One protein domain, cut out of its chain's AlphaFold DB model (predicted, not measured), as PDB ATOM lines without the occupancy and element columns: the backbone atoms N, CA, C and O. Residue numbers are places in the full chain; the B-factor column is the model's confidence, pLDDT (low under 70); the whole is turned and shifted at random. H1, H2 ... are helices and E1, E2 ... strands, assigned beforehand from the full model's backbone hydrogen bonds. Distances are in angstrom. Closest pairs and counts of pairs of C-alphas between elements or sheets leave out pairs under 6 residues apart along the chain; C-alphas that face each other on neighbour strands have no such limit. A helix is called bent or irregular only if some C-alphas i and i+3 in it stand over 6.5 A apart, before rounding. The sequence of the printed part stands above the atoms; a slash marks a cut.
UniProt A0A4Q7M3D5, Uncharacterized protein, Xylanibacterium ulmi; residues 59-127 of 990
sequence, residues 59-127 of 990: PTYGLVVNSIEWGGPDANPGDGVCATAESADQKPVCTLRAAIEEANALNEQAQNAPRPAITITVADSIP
ATOM      1  N   PRO A  59      38.805 -16.918  32.384       84.38
ATOM      2  CA  PRO A  59      39.131 -18.249  32.873       84.38
ATOM      3  C   PRO A  59      38.646 -18.421  34.320       84.38
ATOM      4  O   PRO A  59      38.672 -17.482  35.117       84.38
ATOM      5  N   THR A  60      38.160 -19.619  34.650       91.19
ATOM      6  CA  THR A  60      37.686 -19.978  35.996       91.19
ATOM      7  C   THR A  60      38.626 -21.019  36.590       91.19
ATOM      8  O   THR A  60      38.896 -22.026  35.940       91.19
ATOM      9  N   TYR A  61      39.089 -20.794  37.818       94.44
ATOM     10  CA  TYR A  61      40.004 -21.685  38.531       94.44
ATOM     11  C   TYR A  61      39.388 -22.136  39.857       94.44
ATOM     12  O   TYR A  61      38.905 -21.315  40.639       94.44
ATOM     13  N   GLY A  62      39.410 -23.447  40.100       95.00
ATOM     14  CA  GLY A  62      38.997 -24.068  41.357       95.00
ATOM     15  C   GLY A  62      40.195 -24.729  42.028       95.00
ATOM     16  O   GLY A  62      40.658 -25.769  41.567       95.00
ATOM     17  N   LEU A  63      40.693 -24.125  43.101       95.88
ATOM     18  CA  LEU A  63      41.841 -24.609  43.863       95.88
ATOM     19  C   LEU A  63      41.323 -25.326  45.115       95.88
ATOM     20  O   LEU A  63      40.590 -24.739  45.910       95.88
ATOM     21  N   VAL A  64      41.658 -26.606  45.284       96.00
ATOM     22  CA  VAL A  64      41.133 -27.430  46.385       96.00
ATOM     23  C   VAL A  64      42.254 -27.766  47.361       96.00
ATOM     24  O   VAL A  64      43.124 -28.580  47.059       96.00
ATOM     25  N   VAL A  65      42.210 -27.167  48.549       95.31
ATOM     26  CA  VAL A  65      43.142 -27.427  49.649       95.31
ATOM     27  C   VAL A  65      42.903 -28.836  50.176       95.31
ATOM     28  O   VAL A  65      41.846 -29.134  50.730       95.31
ATOM     29  N   ASN A  66      43.885 -29.715  50.000       93.50
ATOM     30  CA  ASN A  66      43.821 -31.122  50.407       93.50
ATOM     31  C   ASN A  66      44.844 -31.478  51.498       93.50
ATOM     32  O   ASN A  66      44.905 -32.631  51.924       93.50
ATOM     33  N   SER A  67      45.612 -30.491  51.963       90.31
ATOM     34  CA  SER A  67      46.568 -30.620  53.055       90.31
ATOM     35  C   SER A  67      46.210 -29.699  54.214       90.31
ATOM     36  O   SER A  67      45.814 -28.551  54.022       90.31
ATOM     37  N   ILE A  68      46.389 -30.215  55.428       89.75
ATOM     38  CA  ILE A  68      46.250 -29.452  56.672       89.75
ATOM     39  C   ILE A  68      47.560 -28.763  57.065       89.75
ATOM     40  O   ILE A  68      47.613 -28.097  58.091       89.75
ATOM     41  N   GLU A  69      48.641 -28.954  56.315       85.88
ATOM     42  CA  GLU A  69      49.932 -28.373  56.667       85.88
ATOM     43  C   GLU A  69      49.958 -26.855  56.427       85.88
ATOM     44  O   GLU A  69      49.372 -26.369  55.456       85.88
ATOM     45  N   TRP A  70      50.686 -26.093  57.258       79.19
ATOM     46  CA  TRP A  70      50.993 -24.684  56.945       79.19
ATOM     47  C   TRP A  70      51.809 -24.549  55.654       79.19
ATOM     48  O   TRP A  70      51.671 -23.552  54.947       79.19
ATOM     49  N   GLY A  71      52.584 -25.586  55.314       69.06
ATOM     50  CA  GLY A  71      53.151 -25.785  53.983       69.06
ATOM     51  C   GLY A  71      54.382 -24.948  53.634       69.06
ATOM     52  O   GLY A  71      54.926 -24.206  54.453       69.06
ATOM     53  N   GLY A  72      54.800 -25.093  52.372       70.00
ATOM     54  CA  GLY A  72      55.773 -24.254  51.664       70.00
ATOM     55  C   GLY A  72      55.112 -23.488  50.505       70.00
ATOM     56  O   GLY A  72      53.896 -23.604  50.334       70.00
ATOM     57  N   PRO A  73      55.875 -22.683  49.748       78.12
ATOM     58  CA  PRO A  73      55.344 -21.938  48.610       78.12
ATOM     59  C   PRO A  73      54.801 -22.864  47.515       78.12
ATOM     60  O   PRO A  73      55.166 -24.042  47.457       78.12
ATOM     61  N   ASP A  74      53.946 -22.330  46.650       85.62
ATOM     62  CA  ASP A  74      53.558 -23.011  45.419       85.62
ATOM     63  C   ASP A  74      54.788 -23.228  44.514       85.62
ATOM     64  O   ASP A  74      55.678 -22.374  44.426       85.62
ATOM     65  N   ALA A  75      54.878 -24.404  43.894       86.75
ATOM     66  CA  ALA A  75      56.028 -24.806  43.095       86.75
ATOM     67  C   ALA A  75      56.115 -24.035  41.770       86.75
ATOM     68  O   ALA A  75      57.228 -23.780  41.307       86.75
ATOM     69  N   ASN A  76      54.976 -23.662  41.172       88.56
ATOM     70  CA  ASN A  76      54.897 -22.946  39.899       88.56
ATOM     71  C   ASN A  76      53.750 -21.906  39.898       88.56
ATOM     72  O   ASN A  76      52.810 -22.049  39.114       88.56
ATOM     73  N   PRO A  77      53.850 -20.811  40.681       91.06
ATOM     74  CA  PRO A  77      52.748 -19.865  40.824       91.06
ATOM     75  C   PRO A  77      52.256 -19.287  39.484       91.06
ATOM     76  O   PRO A  77      53.014 -18.671  38.725       91.06
ATOM     77  N   GLY A  78      50.955 -19.404  39.242       90.44
ATOM     78  CA  GLY A  78      50.217 -18.888  38.098       90.44
ATOM     79  C   GLY A  78      50.020 -19.889  36.955       90.44
ATOM     80  O   GLY A  78      49.720 -19.453  35.843       90.44
ATOM     81  N   ASP A  79      50.223 -21.189  37.176       90.25
ATOM     82  CA  ASP A  79      50.016 -22.249  36.175       90.25
ATOM     83  C   ASP A  79      48.598 -22.870  36.197       90.25
ATOM     84  O   ASP A  79      48.241 -23.677  35.333       90.25
ATOM     85  N   GLY A  80      47.757 -22.448  37.142       89.06
ATOM     86  CA  GLY A  80      46.402 -22.928  37.394       89.06
ATOM     87  C   GLY A  80      46.314 -24.112  38.361       89.06
ATOM     88  O   GLY A  80      45.203 -24.592  38.606       89.06
ATOM     89  N   VAL A  81      47.434 -24.605  38.898       88.88
ATOM     90  CA  VAL A  81      47.523 -25.813  39.723       88.88
ATOM     91  C   VAL A  81      48.218 -25.508  41.047       88.88
ATOM     92  O   VAL A  81      49.426 -25.379  41.127       88.88
ATOM     93  N   CYS A  82      47.454 -25.532  42.137       88.50
ATOM     94  CA  CYS A  82      48.027 -25.437  43.477       88.50
ATOM     95  C   CYS A  82      48.823 -26.708  43.845       88.50
ATOM     96  O   CYS A  82      48.226 -27.770  44.071       88.50
ATOM     97  N   ALA A  83      50.151 -26.611  43.945       87.50
ATOM     98  CA  ALA A  83      51.036 -27.706  44.338       87.50
ATOM     99  C   ALA A  83      52.332 -27.204  45.001       87.50
ATOM    100  O   ALA A  83      53.136 -26.530  44.374       87.50
ATOM    101  N   THR A  84      52.621 -27.611  46.244       75.81
ATOM    102  CA  THR A  84      53.867 -27.209  46.943       75.81
ATOM    103  C   THR A  84      55.137 -27.914  46.430       75.81
ATOM    104  O   THR A  84      56.242 -27.427  46.648       75.81
ATOM    105  N   ALA A  85      54.993 -29.097  45.810       68.50
ATOM    106  CA  ALA A  85      56.005 -29.874  45.075       68.50
ATOM    107  C   ALA A  85      55.333 -31.098  44.405       68.50
ATOM    108  O   ALA A  85      54.272 -31.538  44.860       68.50
ATOM    109  N   GLU A  86      55.946 -31.703  43.377       56.19
ATOM    110  CA  GLU A  86      55.519 -33.027  42.885       56.19
ATOM    111  C   GLU A  86      55.731 -34.077  43.993       56.19
ATOM    112  O   GLU A  86      56.863 -34.349  44.400       56.19
ATOM    113  N   SER A  87      54.649 -34.665  44.515       54.19
ATOM    114  CA  SER A  87      54.767 -35.773  45.469       54.19
ATOM    115  C   SER A  87      55.227 -37.050  44.756       54.19
ATOM    116  O   SER A  87      54.902 -37.278  43.590       54.19
ATOM    117  N   ALA A  88      55.936 -37.924  45.478       52.97
ATOM    118  CA  ALA A  88      56.371 -39.232  44.972       52.97
ATOM    119  C   ALA A  88      55.203 -40.123  44.483       52.97
ATOM    120  O   ALA A  88      55.425 -41.044  43.698       52.97
ATOM    121  N   ASP A  89      53.971 -39.801  44.895       58.25
ATOM    122  CA  ASP A  89      52.733 -40.513  44.567       58.25
ATOM    123  C   ASP A  89      51.906 -39.825  43.451       58.25
ATOM    124  O   ASP A  89      50.745 -40.178  43.236       58.25
ATOM    125  N   GLN A  90      52.467 -38.825  42.750       61.69
ATOM    126  CA  GLN A  90      51.837 -38.058  41.653       61.69
ATOM    127  C   GLN A  90      50.530 -37.317  41.999       61.69
ATOM    128  O   GLN A  90      49.834 -36.837  41.103       61.69
ATOM    129  N   LYS A  91      50.172 -37.171  43.281       68.50
ATOM    130  CA  LYS A  91      49.049 -36.314  43.694       68.50
ATOM    131  C   LYS A  91      49.576 -34.943  44.132       68.50
ATOM    132  O   LYS A  91      50.418 -34.915  45.033       68.50
ATOM    133  N   PRO A  92      49.108 -33.828  43.541       79.12
ATOM    134  CA  PRO A  92      49.516 -32.498  43.977       79.12
ATOM    135  C   PRO A  92      49.028 -32.256  45.409       79.12
ATOM    136  O   PRO A  92      47.851 -32.459  45.728       79.12
ATOM    137  N   VAL A  93      49.953 -31.865  46.284       88.31
ATOM    138  CA  VAL A  93      49.647 -31.434  47.650       88.31
ATOM    139  C   VAL A  93      49.370 -29.939  47.597       88.31
ATOM    140  O   VAL A  93      50.275 -29.143  47.357       88.31
ATOM    141  N   CYS A  94      48.112 -29.570  47.814       91.25
ATOM    142  CA  CYS A  94      47.660 -28.192  47.840       91.25
ATOM    143  C   CYS A  94      47.419 -27.761  49.288       91.25
ATOM    144  O   CYS A  94      46.481 -28.222  49.949       91.25
ATOM    145  N   THR A  95      48.281 -26.879  49.783       91.69
ATOM    146  CA  THR A  95      48.109 -26.193  51.070       91.69
ATOM    147  C   THR A  95      47.342 -24.889  50.857       91.69
ATOM    148  O   THR A  95      47.276 -24.372  49.740       91.69
ATOM    149  N   LEU A  96      46.780 -24.314  51.926       92.69
ATOM    150  CA  LEU A  96      46.100 -23.017  51.827       92.69
ATOM    151  C   LEU A  96      47.048 -21.908  51.338       92.69
ATOM    152  O   LEU A  96      46.642 -21.059  50.550       92.69
ATOM    153  N   ARG A  97      48.322 -21.948  51.752       89.19
ATOM    154  CA  ARG A  97      49.341 -21.010  51.270       89.19
ATOM    155  C   ARG A  97      49.541 -21.129  49.761       89.19
ATOM    156  O   ARG A  97      49.441 -20.115  49.079       89.19
ATOM    157  N   ALA A  98      49.789 -22.339  49.259       90.81
ATOM    158  CA  ALA A  98      50.006 -22.563  47.831       90.81
ATOM    159  C   ALA A  98      48.792 -22.117  47.003       90.81
ATOM    160  O   ALA A  98      48.948 -21.418  46.011       90.81
ATOM    161  N   ALA A  99      47.570 -22.397  47.472       95.00
ATOM    162  CA  ALA A  99      46.353 -21.963  46.788       95.00
ATOM    163  C   ALA A  99      46.243 -20.431  46.699       95.00
ATOM    164  O   ALA A  99      45.771 -19.894  45.699       95.00
ATOM    165  N   ILE A 100      46.671 -19.717  47.743       95.06
ATOM    166  CA  ILE A 100      46.657 -18.251  47.774       95.06
ATOM    167  C   ILE A 100      47.773 -17.660  46.906       95.06
ATOM    168  O   ILE A 100      47.529 -16.682  46.201       95.06
ATOM    169  N   GLU A 101      48.977 -18.232  46.927       92.69
ATOM    170  CA  GLU A 101      50.076 -17.821  46.041       92.69
ATOM    171  C   GLU A 101      49.704 -18.019  44.568       92.69
ATOM    172  O   GLU A 101      49.863 -17.091  43.773       92.69
ATOM    173  N   GLU A 102      49.094 -19.159  44.242       94.50
ATOM    174  CA  GLU A 102      48.551 -19.460  42.920       94.50
ATOM    175  C   GLU A 102      47.479 -18.441  42.508       94.50
ATOM    176  O   GLU A 102      47.559 -17.814  41.450       94.50
ATOM    177  N   ALA A 103      46.510 -18.174  43.389       95.44
ATOM    178  CA  ALA A 103      45.464 -17.189  43.132       95.44
ATOM    179  C   ALA A 103      46.019 -15.770  42.908       95.44
ATOM    180  O   ALA A 103      45.533 -15.032  42.045       95.44
ATOM    181  N   ASN A 104      47.031 -15.366  43.676       94.38
ATOM    182  CA  ASN A 104      47.675 -14.065  43.515       94.38
ATOM    183  C   ASN A 104      48.424 -13.979  42.176       94.38
ATOM    184  O   ASN A 104      48.254 -12.994  41.456       94.38
ATOM    185  N   ALA A 105      49.190 -15.010  41.808       93.62
ATOM    186  CA  ALA A 105      49.941 -15.050  40.554       93.62
ATOM    187  C   ALA A 105      49.017 -15.028  39.323       93.62
ATOM    188  O   ALA A 105      49.240 -14.241  38.400       93.62
ATOM    189  N   LEU A 106      47.920 -15.793  39.339       93.25
ATOM    190  CA  LEU A 106      46.889 -15.762  38.289       93.25
ATOM    191  C   LEU A 106      46.269 -14.363  38.129       93.25
ATOM    192  O   LEU A 106      46.045 -13.889  37.012       93.25
ATOM    193  N   ASN A 107      46.016 -13.673  39.243       91.69
ATOM    194  CA  ASN A 107      45.513 -12.301  39.229       91.69
ATOM    195  C   ASN A 107      46.540 -11.293  38.684       91.69
ATOM    196  O   ASN A 107      46.155 -10.339  38.002       91.69
ATOM    197  N   GLU A 108      47.831 -11.484  38.963       89.69
ATOM    198  CA  GLU A 108      48.911 -10.637  38.448       89.69
ATOM    199  C   GLU A 108      49.122 -10.813  36.940       89.69
ATOM    200  O   GLU A 108      49.249  -9.822  36.218       89.69
ATOM    201  N   GLN A 109      49.075 -12.046  36.434       88.75
ATOM    202  CA  GLN A 109      49.165 -12.322  34.997       88.75
ATOM    203  C   GLN A 109      47.991 -11.711  34.214       88.75
ATOM    204  O   GLN A 109      48.152 -11.271  33.072       88.75
ATOM    205  N   ALA A 110      46.811 -11.622  34.834       84.12
ATOM    206  CA  ALA A 110      45.598 -11.101  34.212       84.12
ATOM    207  C   ALA A 110      45.500  -9.562  34.167       84.12
ATOM    208  O   ALA A 110      44.452  -9.038  33.793       84.12
ATOM    209  N   GLN A 111      46.556  -8.804  34.500       73.62
ATOM    210  CA  GLN A 111      46.511  -7.328  34.542       73.62
ATOM    211  C   GLN A 111      46.027  -6.662  33.236       73.62
ATOM    212  O   GLN A 111      45.434  -5.586  33.299       73.62
ATOM    213  N   ASN A 112      46.224  -7.306  32.078       76.19
ATOM    214  CA  ASN A 112      45.787  -6.820  30.758       76.19
ATOM    215  C   ASN A 112      44.680  -7.683  30.110       76.19
ATOM    216  O   ASN A 112      44.434  -7.565  28.910       76.19
ATOM    217  N   ALA A 113      44.030  -8.561  30.877       76.50
ATOM    218  CA  ALA A 113      43.021  -9.510  30.407       76.50
ATOM    219  C   ALA A 113      41.758  -9.467  31.299       76.50
ATOM    220  O   ALA A 113      41.774  -8.847  32.367       76.50
ATOM    221  N   PRO A 114      40.637 -10.100  30.900       78.38
ATOM    222  CA  PRO A 114      39.518 -10.322  31.812       78.38
ATOM    223  C   PRO A 114      40.001 -11.052  33.069       78.38
ATOM    224  O   PRO A 114      40.644 -12.098  32.968       78.38
ATOM    225  N   ARG A 115      39.713 -10.496  34.253       83.25
ATOM    226  CA  ARG A 115      40.175 -11.079  35.520       83.25
ATOM    227  C   ARG A 115      39.580 -12.476  35.724       83.25
ATOM    228  O   ARG A 115      38.373 -12.623  35.520       83.25
ATOM    229  N   PRO A 116      40.381 -13.468  36.143       87.94
ATOM    230  CA  PRO A 116      39.896 -14.818  36.379       87.94
ATOM    231  C   PRO A 116      38.882 -14.869  37.525       87.94
ATOM    232  O   PRO A 116      38.970 -14.109  38.490       87.94
ATOM    233  N   ALA A 117      37.947 -15.812  37.445       92.00
ATOM    234  CA  ALA A 117      37.106 -16.189  38.576       92.00
ATOM    235  C   ALA A 117      37.812 -17.303  39.362       92.00
ATOM    236  O   ALA A 117      37.859 -18.443  38.908       92.00
ATOM    237  N   ILE A 118      38.389 -16.974  40.519       96.75
ATOM    238  CA  ILE A 118      39.177 -17.917  41.328       96.75
ATOM    239  C   ILE A 118      38.405 -18.283  42.594       96.75
ATOM    240  O   ILE A 118      37.963 -17.398  43.331       96.75
ATOM    241  N   THR A 119      38.258 -19.581  42.856       97.31
ATOM    242  CA  THR A 119      37.669 -20.105  44.095       97.31
ATOM    243  C   THR A 119      38.633 -21.080  44.764       97.31
ATOM    244  O   THR A 119      39.093 -22.026  44.131       97.31
ATOM    245  N   ILE A 120      38.913 -20.863  46.046       97.81
ATOM    246  CA  ILE A 120      39.662 -21.756  46.926       97.81
ATOM    247  C   ILE A 120      38.654 -22.462  47.837       97.81
ATOM    248  O   ILE A 120      37.875 -21.796  48.514       97.81
ATOM    249  N   THR A 121      38.671 -23.793  47.858       97.19
ATOM    250  CA  THR A 121      37.824 -24.631  48.730       97.19
ATOM    251  C   THR A 121      38.668 -25.646  49.493       97.19
ATOM    252  O   THR A 121      39.833 -25.861  49.162       97.19
ATOM    253  N   VAL A 122      38.096 -26.292  50.510       96.75
ATOM    254  CA  VAL A 122      38.758 -27.351  51.286       96.75
ATOM    255  C   VAL A 122      38.206 -28.717  50.882       96.75
ATOM    256  O   VAL A 122      36.996 -28.897  50.766       96.75
ATOM    257  N   ALA A 123      39.092 -29.694  50.678       96.06
ATOM    258  CA  ALA A 123      38.724 -31.052  50.300       96.06
ATOM    259  C   ALA A 123      37.843 -31.723  51.363       96.06
ATOM    260  O   ALA A 123      38.116 -31.640  52.563       96.06
ATOM    261  N   ASP A 124      36.852 -32.502  50.923       95.50
ATOM    262  CA  ASP A 124      35.935 -33.217  51.820       95.50
ATOM    263  C   ASP A 124      36.625 -34.225  52.752       95.50
ATOM    264  O   ASP A 124      36.065 -34.594  53.789       95.50
ATOM    265  N   SER A 125      37.843 -34.648  52.401       93.19
ATOM    266  CA  SER A 125      38.693 -35.513  53.219       93.19
ATOM    267  C   SER A 125      39.216 -34.844  54.491       93.19
ATOM    268  O   SER A 125      39.668 -35.556  55.382       93.19
ATOM    269  N   ILE A 126      39.173 -33.510  54.589       94.88
ATOM    270  CA  ILE A 126      39.528 -32.762  55.801       94.88
ATOM    271  C   ILE A 126      38.255 -32.601  56.651       94.88
ATOM    272  O   ILE A 126      37.303 -31.955  56.199       94.88
ATOM    273  N   PRO A 127      38.183 -33.193  57.860       95.69
ATOM    274  CA  PRO A 127      37.012 -33.077  58.734       95.69
ATOM    275  C   PRO A 127      36.699 -31.635  59.162       95.69
ATOM    276  O   PRO A 127      37.573 -30.772  59.143       95.69
TER     277      PRO A 127
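AT A GLANCE: This is residues 59 to 127 of the 990 residues of an uncharacterized protein of Xylanibacterium ulmi (UniProt A0A4Q7M3D5). Two parallel strands, E1 and E2, lie side by side as a small ribbon, and one long helix, H1, runs back alongside them over one face, while the long loop of residues 66 to 95 wraps partway round the part of the helix nearer its start. E1, H1 and E2 follow each other in that order and make a strand-helix-strand unit, two parallel neighbour strands with a helix between them, whose crossover is right-handed. The printed part has 69 residues, with one named helix and two named strands; the sheet's order is E1, E2, all parallel, and the class is mixed, with under half of the residues in named elements. The whole is compact, with a radius of gyration of the C-alphas of 11.9 A, and its outline is elongated, with spans of 36 by 23 by 20 A.

IN THESE COORDINATES: E1 is residues 60 to 65, 16.5 A from first to last C-alpha, and begins with C-alpha 60 at (37.686, -19.978, 35.996). E2 is residues 117 to 122, 17.0 A long, and ends with C-alpha 122 at (38.758, -27.351, 51.286). H1 is residues 96 to 112, 26.6 A long, and begins with C-alpha 96 at (46.100, -23.017, 51.827). H1 is irregular: C-alphas 109 and 112 are 7.7 A apart.

HOW THE PARTS SIT: E1 and E2 are parallel neighbours, with 18 degrees between their N-to-C directions. C-alphas 60 and 117 face each other at 4.6 A, and C-alphas 65 and 122 at 4.7 A. N 63 and O 119 are within hydrogen-bond range at 2.8 A, and N 121 and O 63 at 2.9 A. The closest C-alphas of E1 and H1 are those of Val 65 and Leu 96, 5.7 A apart. The closest C-alphas of H1 and E2 are those of Ala 103 and Ile 118, 6.6 A apart. Residues 96 to 107 of H1 make the pairs of C-alphas within 10 A of the sheet, 20 with E2 and 17 with E1. In H1, 11 of 13 O i to N i+4 pairs are within hydrogen-bond range.

THE WHOLE: The two C-alphas farthest apart are those of Asn 112 and Pro 127, at 39.4 A. The printed part runs from residue 59 to residue 127 and has no cut. The link from E1 to H1 is long, with 30 residues, and their C-alphas lie 3 to 19 A from the mean of all C-alphas. The link from H1 to E2 is tight, with 4 residues. The mean pLDDT of the printed part is 86.2; residue 71 and residues 85 to 91 are under 70, the model's low confidence.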